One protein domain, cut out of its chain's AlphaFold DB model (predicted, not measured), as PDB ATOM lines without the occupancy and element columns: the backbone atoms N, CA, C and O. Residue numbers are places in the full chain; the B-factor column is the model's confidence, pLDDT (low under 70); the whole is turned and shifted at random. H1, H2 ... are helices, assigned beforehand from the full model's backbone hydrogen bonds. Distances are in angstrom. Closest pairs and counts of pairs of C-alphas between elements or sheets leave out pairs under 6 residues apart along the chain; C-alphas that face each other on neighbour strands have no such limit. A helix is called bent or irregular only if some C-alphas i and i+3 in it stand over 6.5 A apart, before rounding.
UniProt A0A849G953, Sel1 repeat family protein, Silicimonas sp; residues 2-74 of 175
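This is residues 2 to 74 of the 175 residues of the protein "Sel1 repeat family protein" of Silicimonas sp (UniProt A0A849G953). Helix H2 forms the middle of a small helical body, and H1, H3 and H4 pack round it. H1, H2 and H3 run back and forth as two successive helical hairpins, while the short H4 crosses H2 near its beginning. The printed part has 73 residues with four named helices, in the order H1, H2, H3, H4, and no named strand; the class is all helix. It is compact, with a radius of gyration of the C-alphas of 11.4 A, and rounded, spanning 31 by 28 by 23 A.

After residues 2 to 11, H1 holds residues 12 to 22, beginning at C-alpha 12 (20.456, 38.790, 10.694) and measuring 15.1 A. It is irregular: C-alphas 14 and 17 are 7.0 A apart. H2, residues 32 to 45, measures 20.0 A; H3, residues 48 to 60, 18.9 A. H4, residues 63 to 70, measures 10.3 A and ends at C-alpha 70 (15.119, 25.517, 23.290).

H2 is the hub. It touches H1 at a shallow tilt of 26 degrees, opposite ways, the closest C-alphas being those of Tyr 19 and Ala 35, 5.0 A apart. With residues 39 to 43 alone it touches H3, opposite ways at a shallow tilt of 28 degrees; the closest C-alphas, of Leu 39 and Ala 54, are 5.7 A apart. H2 and H4 touch and run the same way at 38 degrees, only just a steep tilt; the closest C-alphas, of Ala 32 and Ile 65, are 4.5 A apart. H3 and H4 only just touch, with 3 pairs of C-alphas within 8 A, and only at the corner. H1 is apart from H3 and H4. Every O i to N i+4 pair is within hydrogen-bond range in H2, H3 and H4, and 5 of 7 in H1.

The C-alphas farthest apart, of Val 2 and Arg 48, are 32.2 A apart. The printed part has no cut, and no link is long. Residues 2 to 10 and 25 to 30 have pLDDT under 70.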
ATOM      1  N   VAL A   2      16.125  19.529   1.440       31.33
ATOM      2  CA  VAL A   2      16.074  20.939   1.859       31.33
ATOM      3  C   VAL A   2      17.504  21.329   2.251       31.33
ATOM      4  O   VAL A   2      18.125  20.561   2.988       31.33
ATOM      5  N   PRO A   3      18.079  22.420   1.717       36.38
ATOM      6  CA  PRO A   3      19.439  22.799   2.061       36.38
ATOM      7  C   PRO A   3      19.466  23.216   3.531       36.38
ATOM      8  O   PRO A   3      18.764  24.140   3.935       36.38
ATOM      9  N   LEU A   4      20.272  22.506   4.319       36.03
ATOM     10  CA  LEU A   4      20.708  22.944   5.638       36.03
ATOM     11  C   LEU A   4      21.431  24.275   5.432       36.03
ATOM     12  O   LEU A   4      22.540  24.304   4.901       36.03
ATOM     13  N   ILE A   5      20.769  25.379   5.767       41.84
ATOM     14  CA  ILE A   5      21.436  26.670   5.870       41.84
ATOM     15  C   ILE A   5      22.483  26.489   6.969       41.84
ATOM     16  O   ILE A   5      22.161  26.080   8.084       41.84
ATOM     17  N   ASP A   6      23.742  26.733   6.630       40.59
ATOM     18  CA  ASP A   6      24.840  26.800   7.584       40.59
ATOM     19  C   ASP A   6      24.589  28.010   8.501       40.59
ATOM     20  O   ASP A   6      24.929  29.156   8.201       40.59
ATOM     21  N   THR A   7      23.845  27.769   9.582       46.31
ATOM     22  CA  THR A   7      23.310  28.793  10.495       46.31
ATOM     23  C   THR A   7      24.389  29.496  11.316       46.31
ATOM     24  O   THR A   7      24.078  30.423  12.063       46.31
ATOM     25  N   ALA A   8      25.660  29.114  11.167       41.88
ATOM     26  CA  ALA A   8      26.752  29.678  11.945       41.88
ATOM     27  C   ALA A   8      27.073  31.146  11.594       41.88
ATOM     28  O   ALA A   8      27.679  31.831  12.413       41.88
ATOM     29  N   THR A   9      26.669  31.659  10.421       46.16
ATOM     30  CA  THR A   9      26.997  33.041   9.987       46.16
ATOM     31  C   THR A   9      25.958  33.699   9.064       46.16
ATOM     32  O   THR A   9      26.284  34.616   8.309       46.16
ATOM     33  N   ALA A  10      24.695  33.271   9.092       55.75
ATOM     34  CA  ALA A  10      23.665  33.958   8.310       55.75
ATOM     35  C   ALA A  10      23.444  35.388   8.850       55.75
ATOM     36  O   ALA A  10      23.152  35.575  10.030       55.75
ATOM     37  N   ASP A  11      23.586  36.398   7.983       70.00
ATOM     38  CA  ASP A  11      23.339  37.802   8.325       70.00
ATOM     39  C   ASP A  11      21.894  37.967   8.829       70.00
ATOM     40  O   ASP A  11      20.933  37.640   8.124       70.00
ATOM     41  N   ILE A  12      21.744  38.496  10.048       75.56
ATOM     42  CA  ILE A  12      20.456  38.790  10.694       75.56
ATOM     43  C   ILE A  12      19.538  39.564   9.726       75.56
ATOM     44  O   ILE A  12      18.333  39.308   9.661       75.56
ATOM     45  N   GLY A  13      20.088  40.469   8.908       72.25
ATOM     46  CA  GLY A  13      19.327  41.222   7.909       72.25
ATOM     47  C   GLY A  13      18.650  40.349   6.844       72.25
ATOM     48  O   GLY A  13      17.529  40.650   6.426       72.25
ATOM     49  N   LEU A  14      19.282  39.243   6.442       77.38
ATOM     50  CA  LEU A  14      18.785  38.337   5.400       77.38
ATOM     51  C   LEU A  14      17.661  37.419   5.893       77.38
ATOM     52  O   LEU A  14      16.799  37.019   5.112       77.38
ATOM     53  N   LEU A  15      17.639  37.105   7.188       79.69
ATOM     54  CA  LEU A  15      16.673  36.176   7.776       79.69
ATOM     55  C   LEU A  15      15.334  36.843   8.146       79.69
ATOM     56  O   LEU A  15      14.296  36.175   8.193       79.69
ATOM     57  N   ARG A  16      15.311  38.170   8.334       82.25
ATOM     58  CA  ARG A  16      14.117  38.917   8.774       82.25
ATOM     59  C   ARG A  16      12.882  38.744   7.870       82.25
ATOM     60  O   ARG A  16      11.798  38.531   8.416       82.25
ATOM     61  N   PRO A  17      12.965  38.808   6.524       81.38
ATOM     62  CA  PRO A  17      11.785  38.626   5.672       81.38
ATOM     63  C   PRO A  17      11.168  37.228   5.792       81.38
ATOM     64  O   PRO A  17       9.947  37.083   5.730       81.38
ATOM     65  N   SER A  18      12.001  36.201   5.973       77.50
ATOM     66  CA  SER A  18      11.554  34.816   6.156       77.50
ATOM     67  C   SER A  18      10.899  34.621   7.520       77.50
ATOM     68  O   SER A  18       9.809  34.057   7.579       77.50
ATOM     69  N   TYR A  19      11.479  35.192   8.579       82.25
ATOM     70  CA  TYR A  19      10.864  35.222   9.907       82.25
ATOM     71  C   TYR A  19       9.459  35.841   9.883       82.25
ATOM     72  O   TYR A  19       8.515  35.236  10.382       82.25
ATOM     73  N   LEU A  20       9.287  37.005   9.243       81.69
ATOM     74  CA  LEU A  20       7.983  37.683   9.170       81.69
ATOM     75  C   LEU A  20       6.910  36.846   8.457       81.69
ATOM     76  O   LEU A  20       5.737  36.920   8.819       81.69
ATOM     77  N   ARG A  21       7.295  36.041   7.456       80.00
ATOM     78  CA  ARG A  21       6.379  35.085   6.815       80.00
ATOM     79  C   ARG A  21       6.062  33.899   7.725       80.00
ATOM     80  O   ARG A  21       4.912  33.470   7.758       80.00
ATOM     81  N   ALA A  22       7.057  33.399   8.453       76.50
ATOM     82  CA  ALA A  22       6.919  32.245   9.338       76.50
ATOM     83  C   ALA A  22       5.992  32.524  10.533       76.50
ATOM     84  O   ALA A  22       5.197  31.665  10.893       76.50
ATOM     85  N   VAL A  23       6.033  33.734  11.106       77.31
ATOM     86  CA  VAL A  23       5.200  34.114  12.269       77.31
ATOM     87  C   VAL A  23       3.841  34.721  11.901       77.31
ATOM     88  O   VAL A  23       3.113  35.199  12.771       77.31
ATOM     89  N   ASN A  24       3.480  34.741  10.616       75.62
ATOM     90  CA  ASN A  24       2.196  35.274  10.173       75.62
ATOM     91  C   ASN A  24       1.047  34.395  10.695       75.62
ATOM     92  O   ASN A  24       0.907  33.249  10.281       75.62
ATOM     93  N   SER A  25       0.178  34.956  11.541       59.56
ATOM     94  CA  SER A  25      -0.942  34.258  12.198       59.56
ATOM     95  C   SER A  25      -1.995  33.670  11.251       59.56
ATOM     96  O   SER A  25      -2.858  32.911  11.685       59.56
ATOM     97  N   ARG A  26      -1.947  34.015   9.958       64.31
ATOM     98  CA  ARG A  26      -2.796  33.434   8.905       64.31
ATOM     99  C   ARG A  26      -2.164  32.231   8.205       64.31
ATOM    100  O   ARG A  26      -2.806  31.649   7.335       64.31
ATOM    101  N   ASN A  27      -0.923  31.889   8.540       59.25
ATOM    102  CA  ASN A  27      -0.227  30.737   7.993       59.25
ATOM    103  C   ASN A  27      -0.443  29.518   8.914       59.25
ATOM    104  O   ASN A  27       0.047  29.537  10.044       59.25
ATOM    105  N   PRO A  28      -1.169  28.474   8.475       57.47
ATOM    106  CA  PRO A  28      -1.353  27.256   9.267       57.47
ATOM    107  C   PRO A  28      -0.051  26.452   9.425       57.47
ATOM    108  O   PRO A  28       0.081  25.677  10.372       57.47
ATOM    109  N   ASP A  29       0.923  26.691   8.547       59.19
ATOM    110  CA  ASP A  29       2.221  26.026   8.507       59.19
ATOM    111  C   ASP A  29       3.301  26.958   9.066       59.19
ATOM    112  O   ASP A  29       4.250  27.317   8.367       59.19
ATOM    113  N   VAL A  30       3.133  27.417  10.314       64.19
ATOM    114  CA  VAL A  30       4.184  28.162  11.028       64.19
ATOM    115  C   VAL A  30       5.481  27.362  10.926       64.19
ATOM    116  O   VAL A  30       5.615  26.298  11.535       64.19
ATOM    117  N   ASP A  31       6.422  27.880  10.141       82.06
ATOM    118  CA  ASP A  31       7.739  27.280   9.973       82.06
ATOM    119  C   ASP A  31       8.570  27.623  11.210       82.06
ATOM    120  O   ASP A  31       9.260  28.646  11.286       82.06
ATOM    121  N   ALA A  32       8.391  26.793  12.239       85.81
ATOM    122  CA  ALA A  32       9.007  26.976  13.540       85.81
ATOM    123  C   ALA A  32      10.537  26.958  13.458       85.81
ATOM    124  O   ALA A  32      11.180  27.685  14.211       85.81
ATOM    125  N   GLU A  33      11.102  26.198  12.517       87.62
ATOM    126  CA  GLU A  33      12.546  26.116  12.307       87.62
ATOM    127  C   GLU A  33      13.092  27.417  11.722       87.62
ATOM    128  O   GLU A  33      14.041  27.977  12.265       87.62
ATOM    129  N   VAL A  34      12.437  27.981  10.701       88.56
ATOM    130  CA  VAL A  34      12.829  29.288  10.141       88.56
ATOM    131  C   VAL A  34      12.692  30.405  11.177       88.56
ATOM    132  O   VAL A  34      13.531  31.310  11.248       88.56
ATOM    133  N   ALA A  35      11.638  30.366  11.995       90.12
ATOM    134  CA  ALA A  35      11.471  31.340  13.064       90.12
ATOM    135  C   ALA A  35      12.559  31.195  14.142       90.12
ATOM    136  O   ALA A  35      13.114  32.202  14.592       90.12
ATOM    137  N   ALA A  36      12.885  29.958  14.521       92.25
ATOM    138  CA  ALA A  36      13.936  29.653  15.481       92.25
ATOM    139  C   ALA A  36      15.320  30.060  14.964       92.25
ATOM    140  O   ALA A  36      16.060  30.702  15.705       92.25
ATOM    141  N   ASP A  37      15.644  29.783  13.697       91.12
ATOM    142  CA  ASP A  37      16.897  30.193  13.050       91.12
ATOM    143  C   ASP A  37      17.140  31.694  13.198       91.12
ATOM    144  O   ASP A  37      18.225  32.127  13.594       91.12
ATOM    145  N   TYR A  38      16.111  32.499  12.931       92.44
ATOM    146  CA  TYR A  38      16.229  33.943  13.055       92.44
ATOM    147  C   TYR A  38      16.463  34.387  14.500       92.44
ATOM    148  O   TYR A  38      17.374  35.175  14.759       92.44
ATOM    149  N   LEU A  39      15.687  33.866  15.454       93.94
ATOM    150  CA  LEU A  39      15.859  34.210  16.866       93.94
ATOM    151  C   LEU A  39      17.243  33.789  17.383       93.94
ATOM    152  O   LEU A  39      17.916  34.582  18.038       93.94
ATOM    153  N   ILE A  40      17.709  32.589  17.026       94.19
ATOM    154  CA  ILE A  40      19.031  32.070  17.400       94.19
ATOM    155  C   ILE A  40      20.154  32.914  16.793       94.19
ATOM    156  O   ILE A  40      21.116  33.225  17.496       94.19
ATOM    157  N   SER A  41      20.030  33.354  15.535       92.25
ATOM    158  CA  SER A  41      21.028  34.244  14.920       92.25
ATOM    159  C   SER A  41      21.212  35.539  15.724       92.25
ATOM    160  O   SER A  41      22.337  35.994  15.945       92.25
ATOM    161  N   ILE A  42      20.114  36.086  16.258       93.75
ATOM    162  CA  ILE A  42      20.140  37.267  17.119       93.75
ATOM    163  C   ILE A  42      20.719  36.936  18.496       93.75
ATOM    164  O   ILE A  42      21.499  37.722  19.025       93.75
ATOM    165  N   PHE A  43      20.380  35.789  19.087       92.50
ATOM    166  CA  PHE A  43      20.944  35.401  20.381       92.50
ATOM    167  C   PHE A  43      22.460  35.181  20.330       92.50
ATOM    168  O   PHE A  43      23.137  35.450  21.321       92.50
ATOM    169  N   ASN A  44      22.995  34.756  19.183       90.06
ATOM    170  CA  ASN A  44      24.421  34.484  19.010       90.06
ATOM    171  C   ASN A  44      25.252  35.712  18.610       90.06
ATOM    172  O   ASN A  44      26.433  35.771  18.946       90.06
ATOM    173  N   GLY A  45      24.677  36.677  17.884       86.06
ATOM    174  CA  GLY A  45      25.447  37.799  17.321       86.06
ATOM    175  C   GLY A  45      24.741  39.153  17.308       86.06
ATOM    176  O   GLY A  45      25.308  40.134  16.830       86.06
ATOM    177  N   GLY A  46      23.511  39.229  17.813       89.06
ATOM    178  CA  GLY A  46      22.746  40.464  17.871       89.06
ATOM    179  C   GLY A  46      23.292  41.444  18.906       89.06
ATOM    180  O   GLY A  46      23.827  41.070  19.949       89.06
ATOM    181  N   ASN A  47      23.109  42.734  18.639       88.69
ATOM    182  CA  ASN A  47      23.384  43.768  19.628       88.69
ATOM    183  C   ASN A  47      22.371  43.711  20.792       88.69
ATOM    184  O   ASN A  47      21.367  43.000  20.744       88.69
ATOM    185  N   ARG A  48      22.604  44.505  21.843       83.81
ATOM    186  CA  ARG A  48      21.761  44.506  23.051       83.81
ATOM    187  C   ARG A  48      20.273  44.744  22.762       83.81
ATOM    188  O   ARG A  48      19.431  44.132  23.409       83.81
ATOM    189  N   GLU A  49      19.941  45.630  21.829       86.75
ATOM    190  CA  GLU A  49      18.545  45.935  21.487       86.75
ATOM    191  C   GLU A  49      17.894  44.784  20.721       86.75
ATOM    192  O   GLU A  49      16.781  44.377  21.048       86.75
ATOM    193  N   GLN A  50      18.618  44.210  19.758       88.88
ATOM    194  CA  GLN A  50      18.172  43.033  19.016       88.88
ATOM    195  C   GLN A  50      17.964  41.845  19.956       88.88
ATOM    196  O   GLN A  50      16.930  41.189  19.875       88.88
ATOM    197  N   TYR A  51      18.888  41.613  20.891       89.81
ATOM    198  CA  TYR A  51      18.782  40.545  21.882       89.81
ATOM    199  C   TYR A  51      17.514  40.688  22.732       89.81
ATOM    200  O   TYR A  51      16.736  39.744  22.857       89.81
ATOM    201  N   ARG A  52      17.242  41.891  23.259       88.69
ATOM    202  CA  ARG A  52      16.013  42.164  24.028       88.69
ATOM    203  C   ARG A  52      14.753  41.988  23.190       88.69
ATOM    204  O   ARG A  52      13.773  41.409  23.655       88.69
ATOM    205  N   TRP A  53      14.778  42.457  21.947       91.19
ATOM    206  CA  TRP A  53      13.675  42.248  21.020       91.19
ATOM    207  C   TRP A  53      13.423  40.752  20.780       91.19
ATOM    208  O   TRP A  53      12.279  40.311  20.879       91.19
ATOM    209  N   ALA A  54      14.474  39.961  20.543       94.25
ATOM    210  CA  ALA A  54      14.369  38.522  20.325       94.25
ATOM    211  C   ALA A  54      13.844  37.791  21.566       94.25
ATOM    212  O   ALA A  54      12.983  36.925  21.429       94.25
ATOM    213  N   LEU A  55      14.265  38.184  22.774       94.31
ATOM    214  CA  LEU A  55      13.678  37.673  24.018       94.31
ATOM    215  C   LEU A  55      12.183  37.978  24.108       94.31
ATOM    216  O   LEU A  55      11.408  37.118  24.515       94.31
ATOM    217  N   ALA A  56      11.760  39.195  23.759       91.19
ATOM    218  CA  ALA A  56      10.347  39.555  23.768       91.19
ATOM    219  C   ALA A  56       9.548  38.693  22.781       91.19
ATOM    220  O   ALA A  56       8.512  38.153  23.164       91.19
ATOM    221  N   GLN A  57      10.062  38.498  21.561       93.62
ATOM    222  CA  GLN A  57       9.420  37.629  20.573       93.62
ATOM    223  C   GLN A  57       9.358  36.178  21.040       93.62
ATOM    224  O   GLN A  57       8.295  35.571  20.978       93.62
ATOM    225  N   TYR A  58      10.469  35.634  21.540       94.31
ATOM    226  CA  TYR A  58      10.542  34.271  22.057       94.31
ATOM    227  C   TYR A  58       9.504  34.041  23.166       94.31
ATOM    228  O   TYR A  58       8.765  33.062  23.118       94.31
ATOM    229  N   ARG A  59       9.379  34.969  24.128       93.69
ATOM    230  CA  ARG A  59       8.447  34.839  25.263       93.69
ATOM    231  C   ARG A  59       6.978  34.770  24.846       93.69
ATOM    232  O   ARG A  59       6.185  34.161  25.558       93.69
ATOM    233  N   THR A  60       6.612  35.402  23.733       89.44
ATOM    234  CA  THR A  60       5.233  35.431  23.217       89.44
ATOM    235  C   THR A  60       5.018  34.513  22.013       89.44
ATOM    236  O   THR A  60       3.928  34.511  21.446       89.44
ATOM    237  N   ALA A  61       6.046  33.780  21.584       90.00
ATOM    238  CA  ALA A  61       5.981  32.928  20.407       90.00
ATOM    239  C   ALA A  61       5.132  31.672  20.649       90.00
ATOM    240  O   ALA A  61       4.964  31.205  21.782       90.00
ATOM    241  N   ASP A  62       4.649  31.095  19.546       88.06
ATOM    242  CA  ASP A  62       4.014  29.779  19.546       88.06
ATOM    243  C   ASP A  62       4.920  28.725  20.209       88.06
ATOM    244  O   ASP A  62       6.153  28.793  20.130       88.06
ATOM    245  N   LEU A  63       4.304  27.733  20.858       87.75
ATOM    246  CA  LEU A  63       5.023  26.675  21.563       87.75
ATOM    247  C   LEU A  63       6.028  25.953  20.654       87.75
ATOM    248  O   LEU A  63       7.134  25.673  21.109       87.75
ATOM    249  N   LYS A  64       5.689  25.708  19.381       89.50
ATOM    250  CA  LYS A  64       6.587  25.031  18.434       89.50
ATOM    251  C   LYS A  64       7.859  25.836  18.182       89.50
ATOM    252  O   LYS A  64       8.940  25.263  18.134       89.50
ATOM    253  N   ILE A  65       7.743  27.163  18.071       90.81
ATOM    254  CA  ILE A  65       8.898  28.056  17.894       90.81
ATOM    255  C   ILE A  65       9.776  28.015  19.144       90.81
ATOM    256  O   ILE A  65      10.990  27.863  19.033       90.81
ATOM    257  N   ARG A  66       9.174  28.117  20.339       91.81
ATOM    258  CA  ARG A  66       9.933  28.046  21.599       91.81
ATOM    259  C   ARG A  66      10.674  26.718  21.732       91.81
ATOM    260  O   ARG A  66      11.867  26.733  21.996       91.81
ATOM    261  N   GLN A  67      10.009  25.598  21.445       92.00
ATOM    262  CA  GLN A  67      10.623  24.267  21.457       92.00
ATOM    263  C   GLN A  67      11.784  24.143  20.462       92.00
ATOM    264  O   GLN A  67      12.829  23.609  20.824       92.00
ATOM    265  N   ALA A  68      11.628  24.656  19.237       93.12
ATOM    266  CA  ALA A  68      12.693  24.642  18.234       93.12
ATOM    267  C   ALA A  68      13.916  25.466  18.678       93.12
ATOM    268  O   ALA A  68      15.057  25.053  18.474       93.12
ATOM    269  N   VAL A  69      13.694  26.603  19.348       94.50
ATOM    270  CA  VAL A  69      14.775  27.406  19.938       94.50
ATOM    271  C   VAL A  69      15.438  26.676  21.114       94.50
ATOM    272  O   VAL A  69      16.663  26.534  21.136       94.50
ATOM    273  N   ASP A  70      14.645  26.169  22.059       93.00
ATOM    274  CA  ASP A  70      15.119  25.517  23.290       93.00
ATOM    275  C   ASP A  70      15.873  24.207  23.018       93.00
ATOM    276  O   ASP A  70      16.751  23.818  23.786       93.00
ATOM    277  N   ALA A  71      15.576  23.536  21.902       95.00
ATOM    278  CA  ALA A  71      16.305  22.350  21.458       95.00
ATOM    279  C   ALA A  71      17.751  22.652  21.021       95.00
ATOM    280  O   ALA A  71      18.564  21.734  20.908       95.00
ATOM    281  N   ARG A  72      18.074  23.921  20.739       95.06
ATOM    282  CA  ARG A  72      19.333  24.330  20.093       95.06
ATOM    283  C   ARG A  72      20.196  25.223  20.971       95.06
ATOM    284  O   ARG A  72      21.417  25.193  20.833       95.06
ATOM    285  N   ILE A  73      19.587  26.010  21.856       94.00
ATOM    286  CA  ILE A  73      20.299  26.913  22.762       94.00
ATOM    287  C   ILE A  73      19.688  26.899  24.166       94.00
ATOM    288  O   ILE A  73      18.478  26.804  24.338       94.00
ATOM    289  N   ASP A  74      20.532  27.076  25.184       94.12
ATOM    290  CA  ASP A  74      20.089  27.237  26.572       94.12
ATOM    291  C   ASP A  74      20.007  28.728  26.944       94.12
ATOM    292  O   ASP A  74      20.936  29.320  27.510       94.12
TER     293      ASP A  74